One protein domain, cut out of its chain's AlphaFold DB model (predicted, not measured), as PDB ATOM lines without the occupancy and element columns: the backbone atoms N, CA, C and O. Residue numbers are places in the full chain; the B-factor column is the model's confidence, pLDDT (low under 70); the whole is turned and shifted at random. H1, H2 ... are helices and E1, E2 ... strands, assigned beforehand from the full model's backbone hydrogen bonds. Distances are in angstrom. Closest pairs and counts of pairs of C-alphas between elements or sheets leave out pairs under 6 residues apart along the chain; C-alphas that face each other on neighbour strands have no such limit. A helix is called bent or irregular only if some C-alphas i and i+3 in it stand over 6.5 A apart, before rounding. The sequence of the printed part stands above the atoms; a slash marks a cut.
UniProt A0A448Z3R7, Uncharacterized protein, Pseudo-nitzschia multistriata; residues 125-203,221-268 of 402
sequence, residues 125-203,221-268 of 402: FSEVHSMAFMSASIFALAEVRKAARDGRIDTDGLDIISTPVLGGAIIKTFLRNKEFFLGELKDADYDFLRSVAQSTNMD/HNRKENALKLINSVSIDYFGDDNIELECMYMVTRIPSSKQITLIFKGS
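AT A GLANCE: This is residues 125 to 203 and 221 to 268 of the 402 residues of an uncharacterized protein of Pseudo-nitzschia multistriata (UniProt A0A448Z3R7). The long helix H1 runs through the middle, with a small sheet of E1, E2 and E3 covering one side of it and the helices H2, H4 and H5 packed on it away from the sheet, crossing one another. The short H3 lies at the rim near H1 and H4, and the long loop of residues 150 to 166 leads back to strand E1. The printed part has 127 residues, with five named helices followed by three named strands; the sheet runs E1 E2 E3, antiparallel. The class is mostly helix, and the whole is compact and rounded, with a radius of gyration of the C-alphas of 13.7 A and spans of 36 by 30 by 28 A.

HOW THE PARTS SIT: H1, residues 125 to 149, has a kink of 39 degrees near residue 137; it is neither bent nor irregular, but only just: C-alphas 136 and 139 are 6.4 A apart. E1, residues 235 to 239, E2, residues 250 to 255, and E3, residues 260 to 265, form a meander, each strand the antiparallel neighbour of the one before. H1 and this sheet make two layers, a helix on one face of a sheet, at a height over the sheet of 9.0 A. H1 lies over E2 and E3, only just slantwise to the strands, at 59.6 degrees to E3 on the local plane. H2, residues 167 to 176, touches H1 at Phe 174 and Val 144, the closest C-alphas, 6.5 A apart. H3, residues 178 to 184, is near H1. H4, residues 187 to 200, touches H2 at a steep tilt of 66 degrees, opposite ways, with the C-alphas of Ala 197 and Ile 171 closest at 6.0 A. H5, residues 221 to 232, touches H1 with the C-alphas of Ala 227 and Ser 126 closest at 5.7 A. N 237 and O 252 are 2.9 A apart in the hairpin E1 and E2, and N 253 and O 262 are 2.9 A apart in the hairpin E2 and E3, both within hydrogen-bond range. Every O i to N i+4 pair is within that range in H2 and H4, against 19 of 21 in H1, 2 of 3 in H3 and 7 of 8 in H5.

IN THESE COORDINATES: H1 begins at C-alpha 125, (265.603, 107.939, 174.686), and is 35.2 A long. H4 is 19.8 A long and H5 17.1 A. E2 measures 16.5 A and E3 16.2 A; E3 ends at C-alpha 265, (260.537, 114.220, 155.901).

THE WHOLE: The C-alphas farthest apart, those of Asn 222 and Leu 246, are 40.6 A apart. Residues 204 to 220 are not printed, and C-alphas 203 and 221 are 17.2 A apart across the cut. The link from H1 to H2 is long. Residues 201 to 203 have pLDDT under 70.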
ATOM      1  N   PHE A 125     265.052 109.066 175.430       79.12
ATOM      2  CA  PHE A 125     265.603 107.939 174.686       79.12
ATOM      3  C   PHE A 125     264.544 107.266 173.813       79.12
ATOM      4  O   PHE A 125     264.784 107.038 172.634       79.12
ATOM      5  N   SER A 126     263.376 106.976 174.374       74.12
ATOM      6  CA  SER A 126     262.236 106.365 173.698       74.12
ATOM      7  C   SER A 126     261.707 107.293 172.616       74.12
ATOM      8  O   SER A 126     261.392 106.828 171.523       74.12
ATOM      9  N   GLU A 127     261.682 108.601 172.875       76.44
ATOM     10  CA  GLU A 127     261.332 109.608 171.880       76.44
ATOM     11  C   GLU A 127     262.340 109.612 170.725       76.44
ATOM     12  O   GLU A 127     261.954 109.338 169.590       76.44
ATOM     13  N   VAL A 128     263.635 109.809 170.996       81.31
ATOM     14  CA  VAL A 128     264.688 109.805 169.964       81.31
ATOM     15  C   VAL A 128     264.701 108.489 169.192       81.31
ATOM     16  O   VAL A 128     264.810 108.496 167.967       81.31
ATOM     17  N   HIS A 129     264.557 107.361 169.888       80.81
ATOM     18  CA  HIS A 129     264.502 106.046 169.269       80.81
ATOM     19  C   HIS A 129     263.270 105.923 168.371       80.81
ATOM     20  O   HIS A 129     263.417 105.533 167.219       80.81
ATOM     21  N   SER A 130     262.076 106.301 168.840       79.06
ATOM     22  CA  SER A 130     260.848 106.275 168.035       79.06
ATOM     23  C   SER A 130     260.930 107.202 166.818       79.06
ATOM     24  O   SER A 130     260.532 106.808 165.727       79.06
ATOM     25  N   MET A 131     261.518 108.392 166.954       81.69
ATOM     26  CA  MET A 131     261.680 109.344 165.855       81.69
ATOM     27  C   MET A 131     262.679 108.846 164.815       81.69
ATOM     28  O   MET A 131     262.362 108.828 163.627       81.69
ATOM     29  N   ALA A 132     263.867 108.409 165.246       81.81
ATOM     30  CA  ALA A 132     264.874 107.833 164.355       81.81
ATOM     31  C   ALA A 132     264.309 106.616 163.617       81.81
ATOM     32  O   ALA A 132     264.504 106.440 162.415       81.81
ATOM     33  N   PHE A 133     263.545 105.813 164.345       80.31
ATOM     34  CA  PHE A 133     262.885 104.645 163.824       80.31
ATOM     35  C   PHE A 133     261.828 104.990 162.761       80.31
ATOM     36  O   PHE A 133     261.852 104.456 161.651       80.31
ATOM     37  N   MET A 134     260.910 105.905 163.071       84.44
ATOM     38  CA  MET A 134     259.870 106.343 162.138       84.44
ATOM     39  C   MET A 134     260.476 107.032 160.908       84.44
ATOM     40  O   MET A 134     260.009 106.824 159.790       84.44
ATOM     41  N   SER A 135     261.565 107.780 161.101       84.44
ATOM     42  CA  SER A 135     262.334 108.398 160.021       84.44
ATOM     43  C   SER A 135     262.980 107.375 159.092       84.44
ATOM     44  O   SER A 135     263.004 107.609 157.891       84.44
ATOM     45  N   ALA A 136     263.497 106.259 159.607       82.88
ATOM     46  CA  ALA A 136     264.028 105.185 158.769       82.88
ATOM     47  C   ALA A 136     262.905 104.377 158.093       82.88
ATOM     48  O   ALA A 136     263.046 103.935 156.956       82.88
ATOM     49  N   SER A 137     261.757 104.244 158.760       84.31
ATOM     50  CA  SER A 137     260.615 103.486 158.242       84.31
ATOM     51  C   SER A 137     259.996 104.113 156.997       84.31
ATOM     52  O   SER A 137     259.486 103.378 156.161       84.31
ATOM     53  N   ILE A 138     260.065 105.440 156.831       91.06
ATOM     54  CA  ILE A 138     259.424 106.129 155.699       91.06
ATOM     55  C   ILE A 138     259.834 105.543 154.337       91.06
ATOM     56  O   ILE A 138     258.979 105.365 153.477       91.06
ATOM     57  N   PHE A 139     261.109 105.172 154.163       86.94
ATOM     58  CA  PHE A 139     261.615 104.593 152.916       86.94
ATOM     59  C   PHE A 139     260.929 103.272 152.607       86.94
ATOM     60  O   PHE A 139     260.398 103.063 151.522       86.94
ATOM     61  N   ALA A 140     260.924 102.385 153.591       86.12
ATOM     62  CA  ALA A 140     260.473 101.031 153.384       86.12
ATOM     63  C   ALA A 140     258.934 100.944 153.374       86.12
ATOM     64  O   ALA A 140     258.369 100.182 152.595       86.12
ATOM     65  N   LEU A 141     258.235 101.783 154.153       91.19
ATOM     66  CA  LEU A 141     256.772 101.897 154.102       91.19
ATOM     67  C   LEU A 141     256.280 102.455 152.757       91.19
ATOM     68  O   LEU A 141     255.250 101.998 152.261       91.19
ATOM     69  N   ALA A 142     257.015 103.394 152.149       92.94
ATOM     70  CA  ALA A 142     256.685 103.914 150.824       92.94
ATOM     71  C   ALA A 142     256.771 102.823 149.744       92.94
ATOM     72  O   ALA A 142     255.881 102.726 148.902       92.94
ATOM     73  N   GLU A 143     257.781 101.949 149.799       93.31
ATOM     74  CA  GLU A 143     257.885 100.814 148.871       93.31
ATOM     75  C   GLU A 143     256.744  99.804 149.065       93.31
ATOM     76  O   GLU A 143     256.188  99.305 148.085       93.31
ATOM     77  N   VAL A 144     256.325  99.549 150.313       94.81
ATOM     78  CA  VAL A 144     255.171  98.675 150.588       94.81
ATOM     79  C   VAL A 144     253.890  99.251 149.986       94.81
ATOM     80  O   VAL A 144     253.152  98.539 149.305       94.81
ATOM     81  N   ARG A 145     253.634 100.547 150.189       95.25
ATOM     82  CA  ARG A 145     252.463 101.238 149.628       95.25
ATOM     83  C   ARG A 145     252.499 101.297 148.105       95.25
ATOM     84  O   ARG A 145     251.477 101.054 147.470       95.25
ATOM     85  N   LYS A 146     253.663 101.573 147.514       95.00
ATOM     86  CA  LYS A 146     253.859 101.558 146.060       95.00
ATOM     87  C   LYS A 146     253.534 100.184 145.480       95.00
ATOM     88  O   LYS A 146     252.686 100.088 144.602       95.00
ATOM     89  N   ALA A 147     254.115  99.119 146.028       96.31
ATOM     90  CA  ALA A 147     253.832  97.761 145.580       96.31
ATOM     91  C   ALA A 147     252.347  97.378 145.743       96.31
ATOM     92  O   ALA A 147     251.806  96.672 144.891       96.31
ATOM     93  N   ALA A 148     251.675  97.869 146.791       96.44
ATOM     94  CA  ALA A 148     250.237  97.680 146.982       96.44
ATOM     95  C   ALA A 148     249.400  98.411 145.921       96.44
ATOM     96  O   ALA A 148     248.501  97.805 145.342       96.44
ATOM     97  N   ARG A 149     249.715  99.683 145.630       95.69
ATOM     98  CA  ARG A 149     249.074 100.462 144.553       95.69
ATOM     99  C   ARG A 149     249.252  99.799 143.190       95.69
ATOM    100  O   ARG A 149     248.305  99.743 142.414       95.69
ATOM    101  N   ASP A 150     250.436  99.248 142.942       96.19
ATOM    102  CA  ASP A 150     250.760  98.538 141.706       96.19
ATOM    103  C   ASP A 150     250.091  97.148 141.615       96.19
ATOM    104  O   ASP A 150     250.228  96.469 140.599       96.19
ATOM    105  N   GLY A 151     249.421  96.678 142.677       96.75
ATOM    106  CA  GLY A 151     248.828  95.338 142.737       96.75
ATOM    107  C   GLY A 151     249.858  94.201 142.734       96.75
ATOM    108  O   GLY A 151     249.535  93.079 142.350       96.75
ATOM    109  N   ARG A 152     251.108  94.478 143.132       97.94
ATOM    110  CA  ARG A 152     252.223  93.511 143.122       97.94
ATOM    111  C   ARG A 152     252.306  92.649 144.383       97.94
ATOM    112  O   ARG A 152     253.050  91.673 144.400       97.94
ATOM    113  N   ILE A 153     251.570  93.014 145.428       97.69
ATOM    114  CA  ILE A 153     251.548  92.325 146.720       97.69
ATOM    115  C   ILE A 153     250.112  92.086 147.177       97.69
ATOM    116  O   ILE A 153     249.201  92.832 146.819       97.69
ATOM    117  N   ASP A 154     249.919  91.067 148.007       96.06
ATOM    118  CA  ASP A 154     248.627  90.765 148.613       96.06
ATOM    119  C   ASP A 154     248.415  91.604 149.881       96.06
ATOM    120  O   ASP A 154     249.211  91.549 150.824       96.06
ATOM    121  N   THR A 155     247.335  92.382 149.915       94.25
ATOM    122  CA  THR A 155     246.987  93.234 151.056       94.25
ATOM    123  C   THR A 155     246.058  92.558 152.062       94.25
ATOM    124  O   THR A 155     245.856  93.116 153.135       94.25
ATOM    125  N   ASP A 156     245.502  91.377 151.767       92.31
ATOM    126  CA  ASP A 156     244.493  90.698 152.599       92.31
ATOM    127  C   ASP A 156     243.242  91.541 152.894       92.31
ATOM    128  O   ASP A 156     242.620  91.426 153.949       92.31
ATOM    129  N   GLY A 157     242.912  92.474 151.999       91.25
ATOM    130  CA  GLY A 157     241.845  93.444 152.238       91.25
ATOM    131  C   GLY A 157     242.178  94.500 153.300       91.25
ATOM    132  O   GLY A 157     241.304  95.295 153.644       91.25
ATOM    133  N   LEU A 158     243.418  94.554 153.806       91.31
ATOM    134  CA  LEU A 158     243.893  95.689 154.593       91.31
ATOM    135  C   LEU A 158     244.014  96.903 153.673       91.31
ATOM    136  O   LEU A 158     244.770  96.894 152.698       91.31
ATOM    137  N   ASP A 159     243.292  97.967 154.006       92.81
ATOM    138  CA  ASP A 159     243.400  99.232 153.295       92.81
ATOM    139  C   ASP A 159     244.674  99.968 153.725       92.81
ATOM    140  O   ASP A 159     244.680 100.789 154.641       92.81
ATOM    141  N   ILE A 160     245.790  99.588 153.101       94.62
ATOM    142  CA  ILE A 160     247.094 100.219 153.323       94.62
ATOM    143  C   ILE A 160     247.395 101.343 152.331       94.62
ATOM    144  O   ILE A 160     248.437 101.987 152.453       94.62
ATOM    145  N   ILE A 161     246.520 101.551 151.343       95.00
ATOM    146  CA  ILE A 161     246.670 102.569 150.299       95.00
ATOM    147  C   ILE A 161     246.014 103.869 150.758       95.00
ATOM    148  O   ILE A 161     246.628 104.935 150.644       95.00
ATOM    149  N   SER A 162     244.809 103.802 151.325       95.00
ATOM    150  CA  SER A 162     244.147 104.991 151.849       95.00
ATOM    151  C   SER A 162     244.787 105.473 153.155       95.00
ATOM    152  O   SER A 162     245.574 104.775 153.800       95.00
ATOM    153  N   THR A 163     244.501 106.722 153.509       95.19
ATOM    154  CA  THR A 163     244.854 107.298 154.808       95.19
ATOM    155  C   THR A 163     243.575 107.772 155.506       95.19
ATOM    156  O   THR A 163     242.649 108.233 154.830       95.19
ATOM    157  N   PRO A 164     243.484 107.660 156.844       96.06
ATOM    158  CA  PRO A 164     244.524 107.195 157.764       96.06
ATOM    159  C   PRO A 164     244.739 105.669 157.741       96.06
ATOM    160  O   PRO A 164     243.784 104.907 157.645       96.06
ATOM    161  N   VAL A 165     245.991 105.224 157.901       95.00
ATOM    162  CA  VAL A 165     246.370 103.800 157.988       95.00
ATOM    163  C   VAL A 165     247.166 103.527 159.262       95.00
ATOM    164  O   VAL A 165     248.007 104.323 159.670       95.00
ATOM    165  N   LEU A 166     246.935 102.383 159.906       92.94
ATOM    166  CA  LEU A 166     247.731 101.974 161.064       92.94
ATOM    167  C   LEU A 166     249.111 101.472 160.629       92.94
ATOM    168  O   LEU A 166     249.211 100.617 159.749       92.94
ATOM    169  N   GLY A 167     250.176 101.909 161.306       90.25
ATOM    170  CA  GLY A 167     251.534 101.414 161.050       90.25
ATOM    171  C   GLY A 167     251.631  99.891 161.173       90.25
ATOM    172  O   GLY A 167     252.244  99.235 160.331       90.25
ATOM    173  N   GLY A 168     250.919  99.307 162.145       89.44
ATOM    174  CA  GLY A 168     250.809  97.855 162.288       89.44
ATOM    175  C   GLY A 168     250.192  97.148 161.073       89.44
ATOM    176  O   GLY A 168     250.578  96.020 160.779       89.44
ATOM    177  N   ALA A 169     249.279  97.788 160.330       92.88
ATOM    178  CA  ALA A 169     248.714  97.208 159.109       92.88
ATOM    179  C   ALA A 169     249.775  97.109 158.003       92.88
ATOM    180  O   ALA A 169     249.928  96.049 157.405       92.88
ATOM    181  N   ILE A 170     250.579  98.161 157.806       92.38
ATOM    182  CA  ILE A 170     251.656  98.152 156.804       92.38
ATOM    183  C   ILE A 170     252.727  97.111 157.159       92.38
ATOM    184  O   ILE A 170     253.174  96.364 156.289       92.38
ATOM    185  N   ILE A 171     253.103  97.003 158.439       90.81
ATOM    186  CA  ILE A 171     254.063  95.992 158.916       90.81
ATOM    187  C   ILE A 171     253.535  94.568 158.678       90.81
ATOM    188  O   ILE A 171     254.282  93.699 158.221       90.81
ATOM    189  N   LYS A 172     252.246  94.322 158.942       91.44
ATOM    190  CA  LYS A 172     251.602  93.030 158.654       91.44
ATOM    191  C   LYS A 172     251.632  92.711 157.160       91.44
ATOM    192  O   LYS A 172     251.998  91.593 156.794       91.44
ATOM    193  N   THR A 173     251.322  93.680 156.297       94.50
ATOM    194  CA  THR A 173     251.406  93.493 154.841       94.50
ATOM    195  C   THR A 173     252.837  93.211 154.382       94.50
ATOM    196  O   THR A 173     253.044  92.314 153.564       94.50
ATOM    197  N   PHE A 174     253.836  93.903 154.938       94.12
ATOM    198  CA  PHE A 174     255.250  93.625 154.668       94.12
ATOM    199  C   PHE A 174     255.622  92.171 155.003       94.12
ATOM    200  O   PHE A 174     256.182  91.471 154.162       94.12
ATOM    201  N   LEU A 175     255.265  91.689 156.200       91.88
ATOM    202  CA  LEU A 175     255.569  90.319 156.629       91.88
ATOM    203  C   LEU A 175     254.931  89.254 155.740       91.88
ATOM    204  O   LEU A 175     255.578  88.255 155.420       91.88
ATOM    205  N   ARG A 176     253.670  89.462 155.352       93.00
ATOM    206  CA  ARG A 176     252.932  88.534 154.486       93.00
ATOM    207  C   ARG A 176     253.601  88.389 153.123       93.00
ATOM    208  O   ARG A 176     253.670  87.290 152.586       93.00
ATOM    209  N   ASN A 177     254.150  89.481 152.601       96.00
ATOM    210  CA  ASN A 177     254.789  89.540 151.289       96.00
ATOM    211  C   ASN A 177     256.322  89.486 151.388       96.00
ATOM    212  O   ASN A 177     257.033  90.074 150.573       96.00
ATOM    213  N   LYS A 178     256.841  88.760 152.385       95.25
ATOM    214  CA  LYS A 178     258.279  88.595 152.645       95.25
ATOM    215  C   LYS A 178     259.085  88.273 151.383       95.25
ATOM    216  O   LYS A 178     260.151  88.846 151.190       95.25
ATOM    217  N   GLU A 179     258.620  87.326 150.568       96.62
ATOM    218  CA  GLU A 179     259.384  86.838 149.410       96.62
ATOM    219  C   GLU A 179     259.544  87.918 148.343       96.62
ATOM    220  O   GLU A 179     260.622  88.059 147.771       96.62
ATOM    221  N   PHE A 180     258.503  88.730 148.148       96.56
ATOM    222  CA  PHE A 180     258.539  89.879 147.253       96.56
ATOM    223  C   PHE A 180     259.547  90.927 147.746       96.56
ATOM    224  O   PHE A 180     260.461  91.308 147.016       96.56
ATOM    225  N   PHE A 181     259.445  91.348 149.011       95.50
ATOM    226  CA  PHE A 181     260.313  92.404 149.543       95.50
ATOM    227  C   PHE A 181     261.766  91.978 149.743       95.50
ATOM    228  O   PHE A 181     262.640  92.839 149.752       95.50
ATOM    229  N   LEU A 182     262.039  90.677 149.860       95.38
ATOM    230  CA  LEU A 182     263.406  90.157 149.862       95.38
ATOM    231  C   LEU A 182     264.113  90.389 148.513       95.38
ATOM    232  O   LEU A 182     265.335  90.473 148.483       95.38
ATOM    233  N   GLY A 183     263.362  90.472 147.408       94.94
ATOM    234  CA  GLY A 183     263.900  90.767 146.076       94.94
ATOM    235  C   GLY A 183     263.864  92.250 145.691       94.94
ATOM    236  O   GLY A 183     264.685  92.678 144.885       94.94
ATOM    237  N   GLU A 184     262.924  93.018 146.248       94.00
ATOM    238  CA  GLU A 184     262.701  94.422 145.874       94.00
ATOM    239  C   GLU A 184     263.504  95.412 146.739       94.00
ATOM    240  O   GLU A 184     264.018  96.412 146.235       94.00
ATOM    241  N   LEU A 185     263.618  95.160 148.050       91.56
ATOM    242  CA  LEU A 185     264.284  96.075 148.977       91.56
ATOM    243  C   LEU A 185     265.791  95.825 149.038       91.56
ATOM    244  O   LEU A 185     266.279  94.715 148.837       91.56
ATOM    245  N   LYS A 186     266.543  96.863 149.416       90.12
ATOM    246  CA  LYS A 186     267.945  96.694 149.812       90.12
ATOM    247  C   LYS A 186     268.006  95.868 151.093       90.12
ATOM    248  O   LYS A 186     267.200  96.095 151.994       90.12
ATOM    249  N   ASP A 187     269.028  95.023 151.227       90.44
ATOM    250  CA  ASP A 187     269.236  94.174 152.413       90.44
ATOM    251  C   ASP A 187     269.092  94.947 153.733       90.44
ATOM    252  O   ASP A 187     268.407  94.501 154.646       90.44
ATOM    253  N   ALA A 188     269.672  96.151 153.815       86.94
ATOM    254  CA  ALA A 188     269.598  96.993 155.009       86.94
ATOM    255  C   ALA A 188     268.170  97.468 155.336       86.94
ATOM    256  O   ALA A 188     267.793  97.495 156.508       86.94
ATOM    257  N   ASP A 189     267.380  97.822 154.320       85.75
ATOM    258  CA  ASP A 189     266.001  98.298 154.486       85.75
ATOM    259  C   ASP A 189     265.071  97.126 154.844       85.75
ATOM    260  O   ASP A 189     264.206  97.246 155.716       85.75
ATOM    261  N   TYR A 190     265.297  95.965 154.221       90.38
ATOM    262  CA  TYR A 190     264.589  94.727 154.532       90.38
ATOM    263  C   TYR A 190     264.879  94.253 155.960       90.38
ATOM    264  O   TYR A 190     263.947  93.990 156.721       90.38
ATOM    265  N   ASP A 191     266.154  94.165 156.351       89.00
ATOM    266  CA  ASP A 191     266.558  93.749 157.698       89.00
ATOM    267  C   ASP A 191     266.027  94.711 158.757       89.00
ATOM    268  O   ASP A 191     265.573  94.279 159.823       89.00
ATOM    269  N   PHE A 192     266.017  96.009 158.443       85.19
ATOM    270  CA  PHE A 192     265.389  97.015 159.279       85.19
ATOM    271  C   PHE A 192     263.903  96.703 159.475       85.19
ATOM    272  O   PHE A 192     263.515  96.419 160.605       85.19
ATOM    273  N   LEU A 193     263.080  96.649 158.419       83.56
ATOM    274  CA  LEU A 193     261.645  96.344 158.553       83.56
ATOM    275  C   LEU A 193     261.376  94.990 159.212       83.56
ATOM    276  O   LEU A 193     260.462  94.851 160.024       83.56
ATOM    277  N   ARG A 194     262.188  93.981 158.909       89.38
ATOM    278  CA  ARG A 194     262.079  92.665 159.532       89.38
ATOM    279  C   ARG A 194     262.307  92.739 161.036       89.38
ATOM    280  O   ARG A 194     261.539  92.133 161.778       89.38
ATOM    281  N   SER A 195     263.317  93.479 161.496       84.00
ATOM    282  CA  SER A 195     263.593  93.635 162.932       84.00
ATOM    283  C   SER A 195     262.407  94.247 163.685       84.00
ATOM    284  O   SER A 195     262.132  93.906 164.836       84.00
ATOM    285  N   VAL A 196     261.655  95.098 162.998       80.12
ATOM    286  CA  VAL A 196     260.501  95.843 163.513       80.12
ATOM    287  C   VAL A 196     259.327  94.923 163.628       80.12
ATOM    288  O   VAL A 196     258.727  94.795 164.689       80.12
ATOM    289  N   ALA A 197     259.064  94.224 162.536       83.75
ATOM    290  CA  ALA A 197     258.018  93.244 162.432       83.75
ATOM    291  C   ALA A 197     258.202  92.093 163.441       83.75
ATOM    292  O   ALA A 197     257.256  91.642 164.078       83.75
ATOM    293  N   GLN A 198     259.442  91.653 163.666       83.25
ATOM    294  CA  GLN A 198     259.760  90.634 164.670       83.25
ATOM    295  C   GLN A 198     259.567  91.134 166.099       83.25
ATOM    296  O   GLN A 198     259.055  90.400 166.937       83.25
ATOM    297  N   SER A 199     259.948  92.379 166.378       73.56
ATOM    298  CA  SER A 199     259.786  92.962 167.715       73.56
ATOM    299  C   SER A 199     258.332  93.307 168.046       73.56
ATOM    300  O   SER A 199     257.994  93.527 169.203       73.56
ATOM    301  N   THR A 200     257.481  93.382 167.024       70.81
ATOM    302  CA  THR A 200     256.059  93.716 167.136       70.81
ATOM    303  C   THR A 200     255.155  92.484 167.154       70.81
ATOM    304  O   THR A 200     254.060  92.563 167.703       70.81
ATOM    305  N   ASN A 201     255.619  91.332 166.654       63.84
ATOM    306  CA  ASN A 201     254.936  90.030 166.701       63.84
ATOM    307  C   ASN A 201     254.926  89.364 168.096       63.84
ATOM    308  O   ASN A 201     255.023  88.145 168.222       63.84
ATOM    309  N   MET A 202     254.743  90.151 169.156       52.59
ATOM    310  CA  MET A 202     254.453  89.633 170.500       52.59
ATOM    311  C   MET A 202     253.064  88.965 170.602       52.59
ATOM    312  O   MET A 202     252.782  88.315 171.601       52.59
ATOM    313  N   ASP A 203     252.225  89.063 169.564       49.59
ATOM    314  CA  ASP A 203     250.835  88.579 169.581       49.59
ATOM    315  C   ASP A 203     250.631  87.135 169.077       49.59
ATOM    316  O   ASP A 203     249.492  86.691 168.978       49.59
ATOM    317  N   HIS A 221     265.756  96.441 177.365       71.62
ATOM    318  CA  HIS A 221     264.949  95.603 176.479       71.62
ATOM    319  C   HIS A 221     263.479  96.034 176.505       71.62
ATOM    320  O   HIS A 221     262.857  96.160 175.447       71.62
ATOM    321  N   ASN A 222     262.972  96.354 177.698       71.75
ATOM    322  CA  ASN A 222     261.610  96.839 177.902       71.75
ATOM    323  C   ASN A 222     261.388  98.203 177.214       71.75
ATOM    324  O   ASN A 222     260.382  98.409 176.539       71.75
ATOM    325  N   ARG A 223     262.367  99.122 177.279       71.38
ATOM    326  CA  ARG A 223     262.299 100.414 176.563       71.38
ATOM    327  C   ARG A 223     262.205 100.239 175.052       71.38
ATOM    328  O   ARG A 223     261.370 100.875 174.410       71.38
ATOM    329  N   LYS A 224     263.026  99.354 174.480       71.50
ATOM    330  CA  LYS A 224     262.993  99.059 173.042       71.50
ATOM    331  C   LYS A 224     261.648  98.462 172.623       71.50
ATOM    332  O   LYS A 224     261.097  98.861 171.601       71.50
ATOM    333  N   GLU A 225     261.110  97.538 173.413       73.25
ATOM    334  CA  GLU A 225     259.810  96.921 173.152       73.25
ATOM    335  C   GLU A 225     258.670  97.950 173.199       73.25
ATOM    336  O   GLU A 225     257.843  97.999 172.289       73.25
ATOM    337  N   ASN A 226     258.665  98.838 174.197       72.38
ATOM    338  CA  ASN A 226     257.671  99.907 174.310       72.38
ATOM    339  C   ASN A 226     257.754 100.902 173.149       72.38
ATOM    340  O   ASN A 226     256.719 101.289 172.599       72.38
ATOM    341  N   ALA A 227     258.968 101.272 172.726       73.00
ATOM    342  CA  ALA A 227     259.160 102.115 171.551       73.00
ATOM    343  C   ALA A 227     258.577 101.452 170.292       73.00
ATOM    344  O   ALA A 227     257.905 102.119 169.515       73.00
ATOM    345  N   LEU A 228     258.769 100.138 170.120       74.50
ATOM    346  CA  LEU A 228     258.278  99.372 168.964       74.50
ATOM    347  C   LEU A 228     256.757  99.160 168.987       74.50
ATOM    348  O   LEU A 228     256.101  99.286 167.953       74.50
ATOM    349  N   LYS A 229     256.167  98.958 170.169       76.12
ATOM    350  CA  LYS A 229     254.706  98.955 170.363       76.12
ATOM    351  C   LYS A 229     254.066 100.284 169.957       76.12
ATOM    352  O   LYS A 229     252.975 100.283 169.386       76.12
ATOM    353  N   LEU A 230     254.755 101.406 170.184       78.38
ATOM    354  CA  LEU A 230     254.281 102.730 169.777       78.38
ATOM    355  C   LEU A 230     254.053 102.806 168.259       78.38
ATOM    356  O   LEU A 230     253.023 103.320 167.824       78.38
ATOM    357  N   ILE A 231     254.961 102.230 167.463       78.56
ATOM    358  CA  ILE A 231     254.865 102.204 165.995       78.56
ATOM    359  C   ILE A 231     253.674 101.380 165.521       78.56
ATOM    360  O   ILE A 231     252.977 101.796 164.605       78.56
ATOM    361  N   ASN A 232     253.376 100.246 166.151       81.56
ATOM    362  CA  ASN A 232     252.188  99.472 165.783       81.56
ATOM    363  C   ASN A 232     250.893 100.269 165.954       81.56
ATOM    364  O   ASN A 232     249.975 100.142 165.145       81.56
ATOM    365  N   SER A 233     250.840 101.078 167.012       84.50
ATOM    366  CA  SER A 233     249.688 101.917 167.342       84.50
ATOM    367  C   SER A 233     249.646 103.246 166.587       84.50
ATOM    368  O   SER A 233     248.690 104.004 166.755       84.50
ATOM    369  N   VAL A 234     250.672 103.561 165.787       90.88
ATOM    370  CA  VAL A 234     250.741 104.844 165.093       90.88
ATOM    371  C   VAL A 234     249.688 104.902 163.988       90.88
ATOM    372  O   VAL A 234     249.579 103.987 163.173       90.88
ATOM    373  N   SER A 235     248.919 105.988 163.958       94.88
ATOM    374  CA  SER A 235     248.077 106.330 162.815       94.88
ATOM    375  C   SER A 235     248.909 107.151 161.846       94.88
ATOM    376  O   SER A 235     249.475 108.175 162.227       94.88
ATOM    377  N   ILE A 236     249.023 106.703 160.608       95.69
ATOM    378  CA  ILE A 236     249.626 107.453 159.514       95.69
ATOM    379  C   ILE A 236     248.476 108.165 158.813       95.69
ATOM    380  O   ILE A 236     247.744 107.563 158.031       95.69
ATOM    381  N   ASP A 237     248.287 109.436 159.152       96.56
ATOM    382  CA  ASP A 237     247.142 110.226 158.697       96.56
ATOM    383  C   ASP A 237     247.349 110.815 157.308       96.56
ATOM    384  O   ASP A 237     246.380 111.133 156.626       96.56
ATOM    385  N   TYR A 238     248.605 110.990 156.908       96.38
ATOM    386  CA  TYR A 238     248.959 111.442 155.576       96.38
ATOM    387  C   TYR A 238     250.299 110.845 155.158       96.38
ATOM    388  O   TYR A 238     251.233 110.775 155.962       96.38
ATOM    389  N   PHE A 239     250.403 110.459 153.890       95.12
ATOM    390  CA  PHE A 239     251.633 109.964 153.287       95.12
ATOM    391  C   PHE A 239     251.770 110.576 151.889       95.12
ATOM    392  O   PHE A 239     251.003 110.248 150.994       95.12
ATOM    393  N   GLY A 240     252.726 111.489 151.715       93.19
ATOM    394  CA  GLY A 240     253.037 112.108 150.427       93.19
ATOM    395  C   GLY A 240     253.979 111.230 149.612       93.19
ATOM    396  O   GLY A 240     255.153 111.554 149.488       93.19
ATOM    397  N   ASP A 241     253.504 110.082 149.128       93.00
ATOM    398  CA  ASP A 241     254.308 109.108 148.377       93.00
ATOM    399  C   ASP A 241     253.825 108.865 146.940       93.00
ATOM    400  O   ASP A 241     254.230 107.885 146.316       93.00
ATOM    401  N   ASP A 242     252.989 109.750 146.401       87.62
ATOM    402  CA  ASP A 242     252.419 109.588 145.059       87.62
ATOM    403  C   ASP A 242     253.421 109.945 143.946       87.62
ATOM    404  O   ASP A 242     253.512 109.232 142.950       87.62
ATOM    405  N   ASN A 243     254.236 110.990 144.137       84.31
ATOM    406  CA  ASN A 243     255.204 111.481 143.145       84.31
ATOM    407  C   ASN A 243     256.632 111.538 143.707       84.31
ATOM    408  O   ASN A 243     257.290 112.573 143.666       84.31
ATOM    409  N   ILE A 244     257.139 110.415 144.221       81.69
ATOM    410  CA  ILE A 244     258.430 110.331 144.942       81.69
ATOM    411  C   ILE A 244     259.628 110.870 144.133       81.69
ATOM    412  O   ILE A 244     260.637 111.271 144.712       81.69
ATOM    413  N   GLU A 245     259.543 110.836 142.803       77.94
ATOM    414  CA  GLU A 245     260.602 111.304 141.900       77.94
ATOM    415  C   GLU A 245     260.619 112.829 141.717       77.94
ATOM    416  O   GLU A 245     261.659 113.388 141.373       77.94
ATOM    417  N   LEU A 246     259.480 113.493 141.934       74.62
ATOM    418  CA  LEU A 246     259.284 114.919 141.652       74.62
ATOM    419  C   LEU A 246     259.041 115.744 142.918       74.62
ATOM    420  O   LEU A 246     259.375 116.925 142.954       74.62
ATOM    421  N   GLU A 247     258.462 115.132 143.946       76.56
ATOM    422  CA  GLU A 247     257.974 115.808 145.138       76.56
ATOM    423  C   GLU A 247     258.683 115.325 146.404       76.56
ATOM    424  O   GLU A 247     259.192 114.204 146.508       76.56
ATOM    425  N   CYS A 248     258.690 116.203 147.406       82.50
ATOM    426  CA  CYS A 248     259.099 115.860 148.756       82.50
ATOM    427  C   CYS A 248     258.233 114.714 149.284       82.50
ATOM    428  O   CYS A 248     257.017 114.849 149.422       82.50
ATOM    429  N   MET A 249     258.877 113.606 149.657       89.50
ATOM    430  CA  MET A 249     258.195 112.569 150.415       89.50
ATOM    431  C   MET A 249     258.148 112.957 151.889       89.50
ATOM    432  O   MET A 249     259.180 113.177 152.531       89.50
ATOM    433  N   TYR A 250     256.941 112.961 152.437       93.12
ATOM    434  CA  TYR A 250     256.709 113.185 153.853       93.12
ATOM    435  C   TYR A 250     255.613 112.272 154.390       93.12
ATOM    436  O   TYR A 250     254.782 111.741 153.654       93.12
ATOM    437  N   MET A 251     255.619 112.093 155.702       94.94
ATOM    438  CA  MET A 251     254.649 111.284 156.419       94.94
ATOM    439  C   MET A 251     254.196 112.043 157.663       94.94
ATOM    440  O   MET A 251     255.023 112.512 158.448       94.94
ATOM    441  N   VAL A 252     252.880 112.173 157.836       95.88
ATOM    442  CA  VAL A 252     252.264 112.755 159.030       95.88
ATOM    443  C   VAL A 252     251.694 111.625 159.855       95.88
ATOM    444  O   VAL A 252     250.817 110.887 159.406       95.88
ATOM    445  N   THR A 253     252.190 111.502 161.075       95.25
ATOM    446  CA  THR A 253     251.761 110.456 161.984       95.25
ATOM    447  C   THR A 253     251.189 111.030 163.261       95.25
ATOM    448  O   THR A 253     251.568 112.108 163.719       95.25
ATOM    449  N   ARG A 254     250.242 110.301 163.836       93.88
ATOM    450  CA  ARG A 254     249.577 110.630 165.085       93.88
ATOM    451  C   ARG A 254     249.705 109.454 166.028       93.88
ATOM    452  O   ARG A 254     249.390 108.317 165.675       93.88
ATOM    453  N   ILE A 255     250.130 109.748 167.247       88.88
ATOM    454  CA  ILE A 255     250.227 108.786 168.340       88.88
ATOM    455  C   ILE A 255     249.235 109.241 169.417       88.88
ATOM    456  O   ILE A 255     249.556 110.114 170.231       88.88
ATOM    457  N   PRO A 256     247.995 108.712 169.425       84.12
ATOM    458  CA  PRO A 256     246.954 109.184 170.337       84.12
ATOM    459  C   PRO A 256     247.313 109.009 171.816       84.12
ATOM    460  O   PRO A 256     246.956 109.857 172.635       84.12
ATOM    461  N   SER A 257     248.040 107.941 172.157       80.06
ATOM    462  CA  SER A 257     248.452 107.629 173.531       80.06
ATOM    463  C   SER A 257     249.389 108.686 174.120       80.06
ATOM    464  O   SER A 257     249.202 109.074 175.272       80.06
ATOM    465  N   SER A 258     250.329 109.207 173.322       79.06
ATOM    466  CA  SER A 258     251.259 110.273 173.720       79.06
ATOM    467  C   SER A 258     250.779 111.681 173.351       79.06
ATOM    468  O   SER A 258     251.455 112.659 173.659       79.06
ATOM    469  N   LYS A 259     249.607 111.811 172.707       85.25
ATOM    470  CA  LYS A 259     249.079 113.077 172.160       85.25
ATOM    471  C   LYS A 259     250.072 113.782 171.227       85.25
ATOM    472  O   LYS A 259     250.124 115.011 171.187       85.25
ATOM    473  N   GLN A 260     250.846 113.000 170.482       85.06
ATOM    474  CA  GLN A 260     251.901 113.501 169.613       85.06
ATOM    475  C   GLN A 260     251.464 113.471 168.150       85.06
ATOM    476  O   GLN A 260     250.813 112.522 167.699       85.06
ATOM    477  N   ILE A 261     251.848 114.513 167.417       92.06
ATOM    478  CA  ILE A 261     251.815 114.554 165.958       92.06
ATOM    479  C   ILE A 261     253.262 114.672 165.500       92.06
ATOM    480  O   ILE A 261     253.972 115.580 165.937       92.06
ATOM    481  N   THR A 262     253.690 113.768 164.629       91.00
ATOM    482  CA  THR A 262     255.052 113.742 164.104       91.00
ATOM    483  C   THR A 262     255.000 113.950 162.601       91.00
ATOM    484  O   THR A 262     254.327 113.218 161.879       91.00
ATOM    485  N   LEU A 263     255.723 114.961 162.132       93.44
ATOM    486  CA  LEU A 263     255.951 115.206 160.715       93.44
ATOM    487  C   LEU A 263     257.347 114.700 160.357       93.44
ATOM    488  O   LEU A 263     258.337 115.114 160.959       93.44
ATOM    489  N   ILE A 264     257.410 113.783 159.401       92.38
ATOM    490  CA  ILE A 264     258.636 113.100 159.001       92.38
ATOM    491  C   ILE A 264     258.893 113.439 157.545       92.38
ATOM    492  O   ILE A 264     258.036 113.204 156.699       92.38
ATOM    493  N   PHE A 265     260.083 113.950 157.258       89.75
ATOM    494  CA  PHE A 265     260.537 114.220 155.901       89.75
ATOM    495  C   PHE A 265     261.560 113.172 155.482       89.75
ATOM    496  O   PHE A 265     262.461 112.824 156.252       89.75
ATOM    497  N   LYS A 266     261.445 112.687 154.248       88.00
ATOM    498  CA  LYS A 266     262.469 111.843 153.641       88.00
ATOM    499  C   LYS A 266     263.684 112.705 153.302       88.00
ATOM    500  O   LYS A 266     263.601 113.601 152.472       88.00
ATOM    501  N   GLY A 267     264.830 112.413 153.908       82.69
ATOM    502  CA  GLY A 267     266.079 113.078 153.543       82.69
ATOM    503  C   GLY A 267     266.541 112.755 152.116       82.69
ATOM    504  O   GLY A 267     266.073 111.807 151.482       82.69
ATOM    505  N   SER A 268     267.516 113.522 151.641       81.50
ATOM    506  CA  SER A 268     268.137 113.350 150.327       81.50
ATOM    507  C   SER A 268     268.780 111.978 150.150       81.50
ATOM    508  O   SER A 268     269.680 111.585 150.898       81.50
TER     509      SER A 268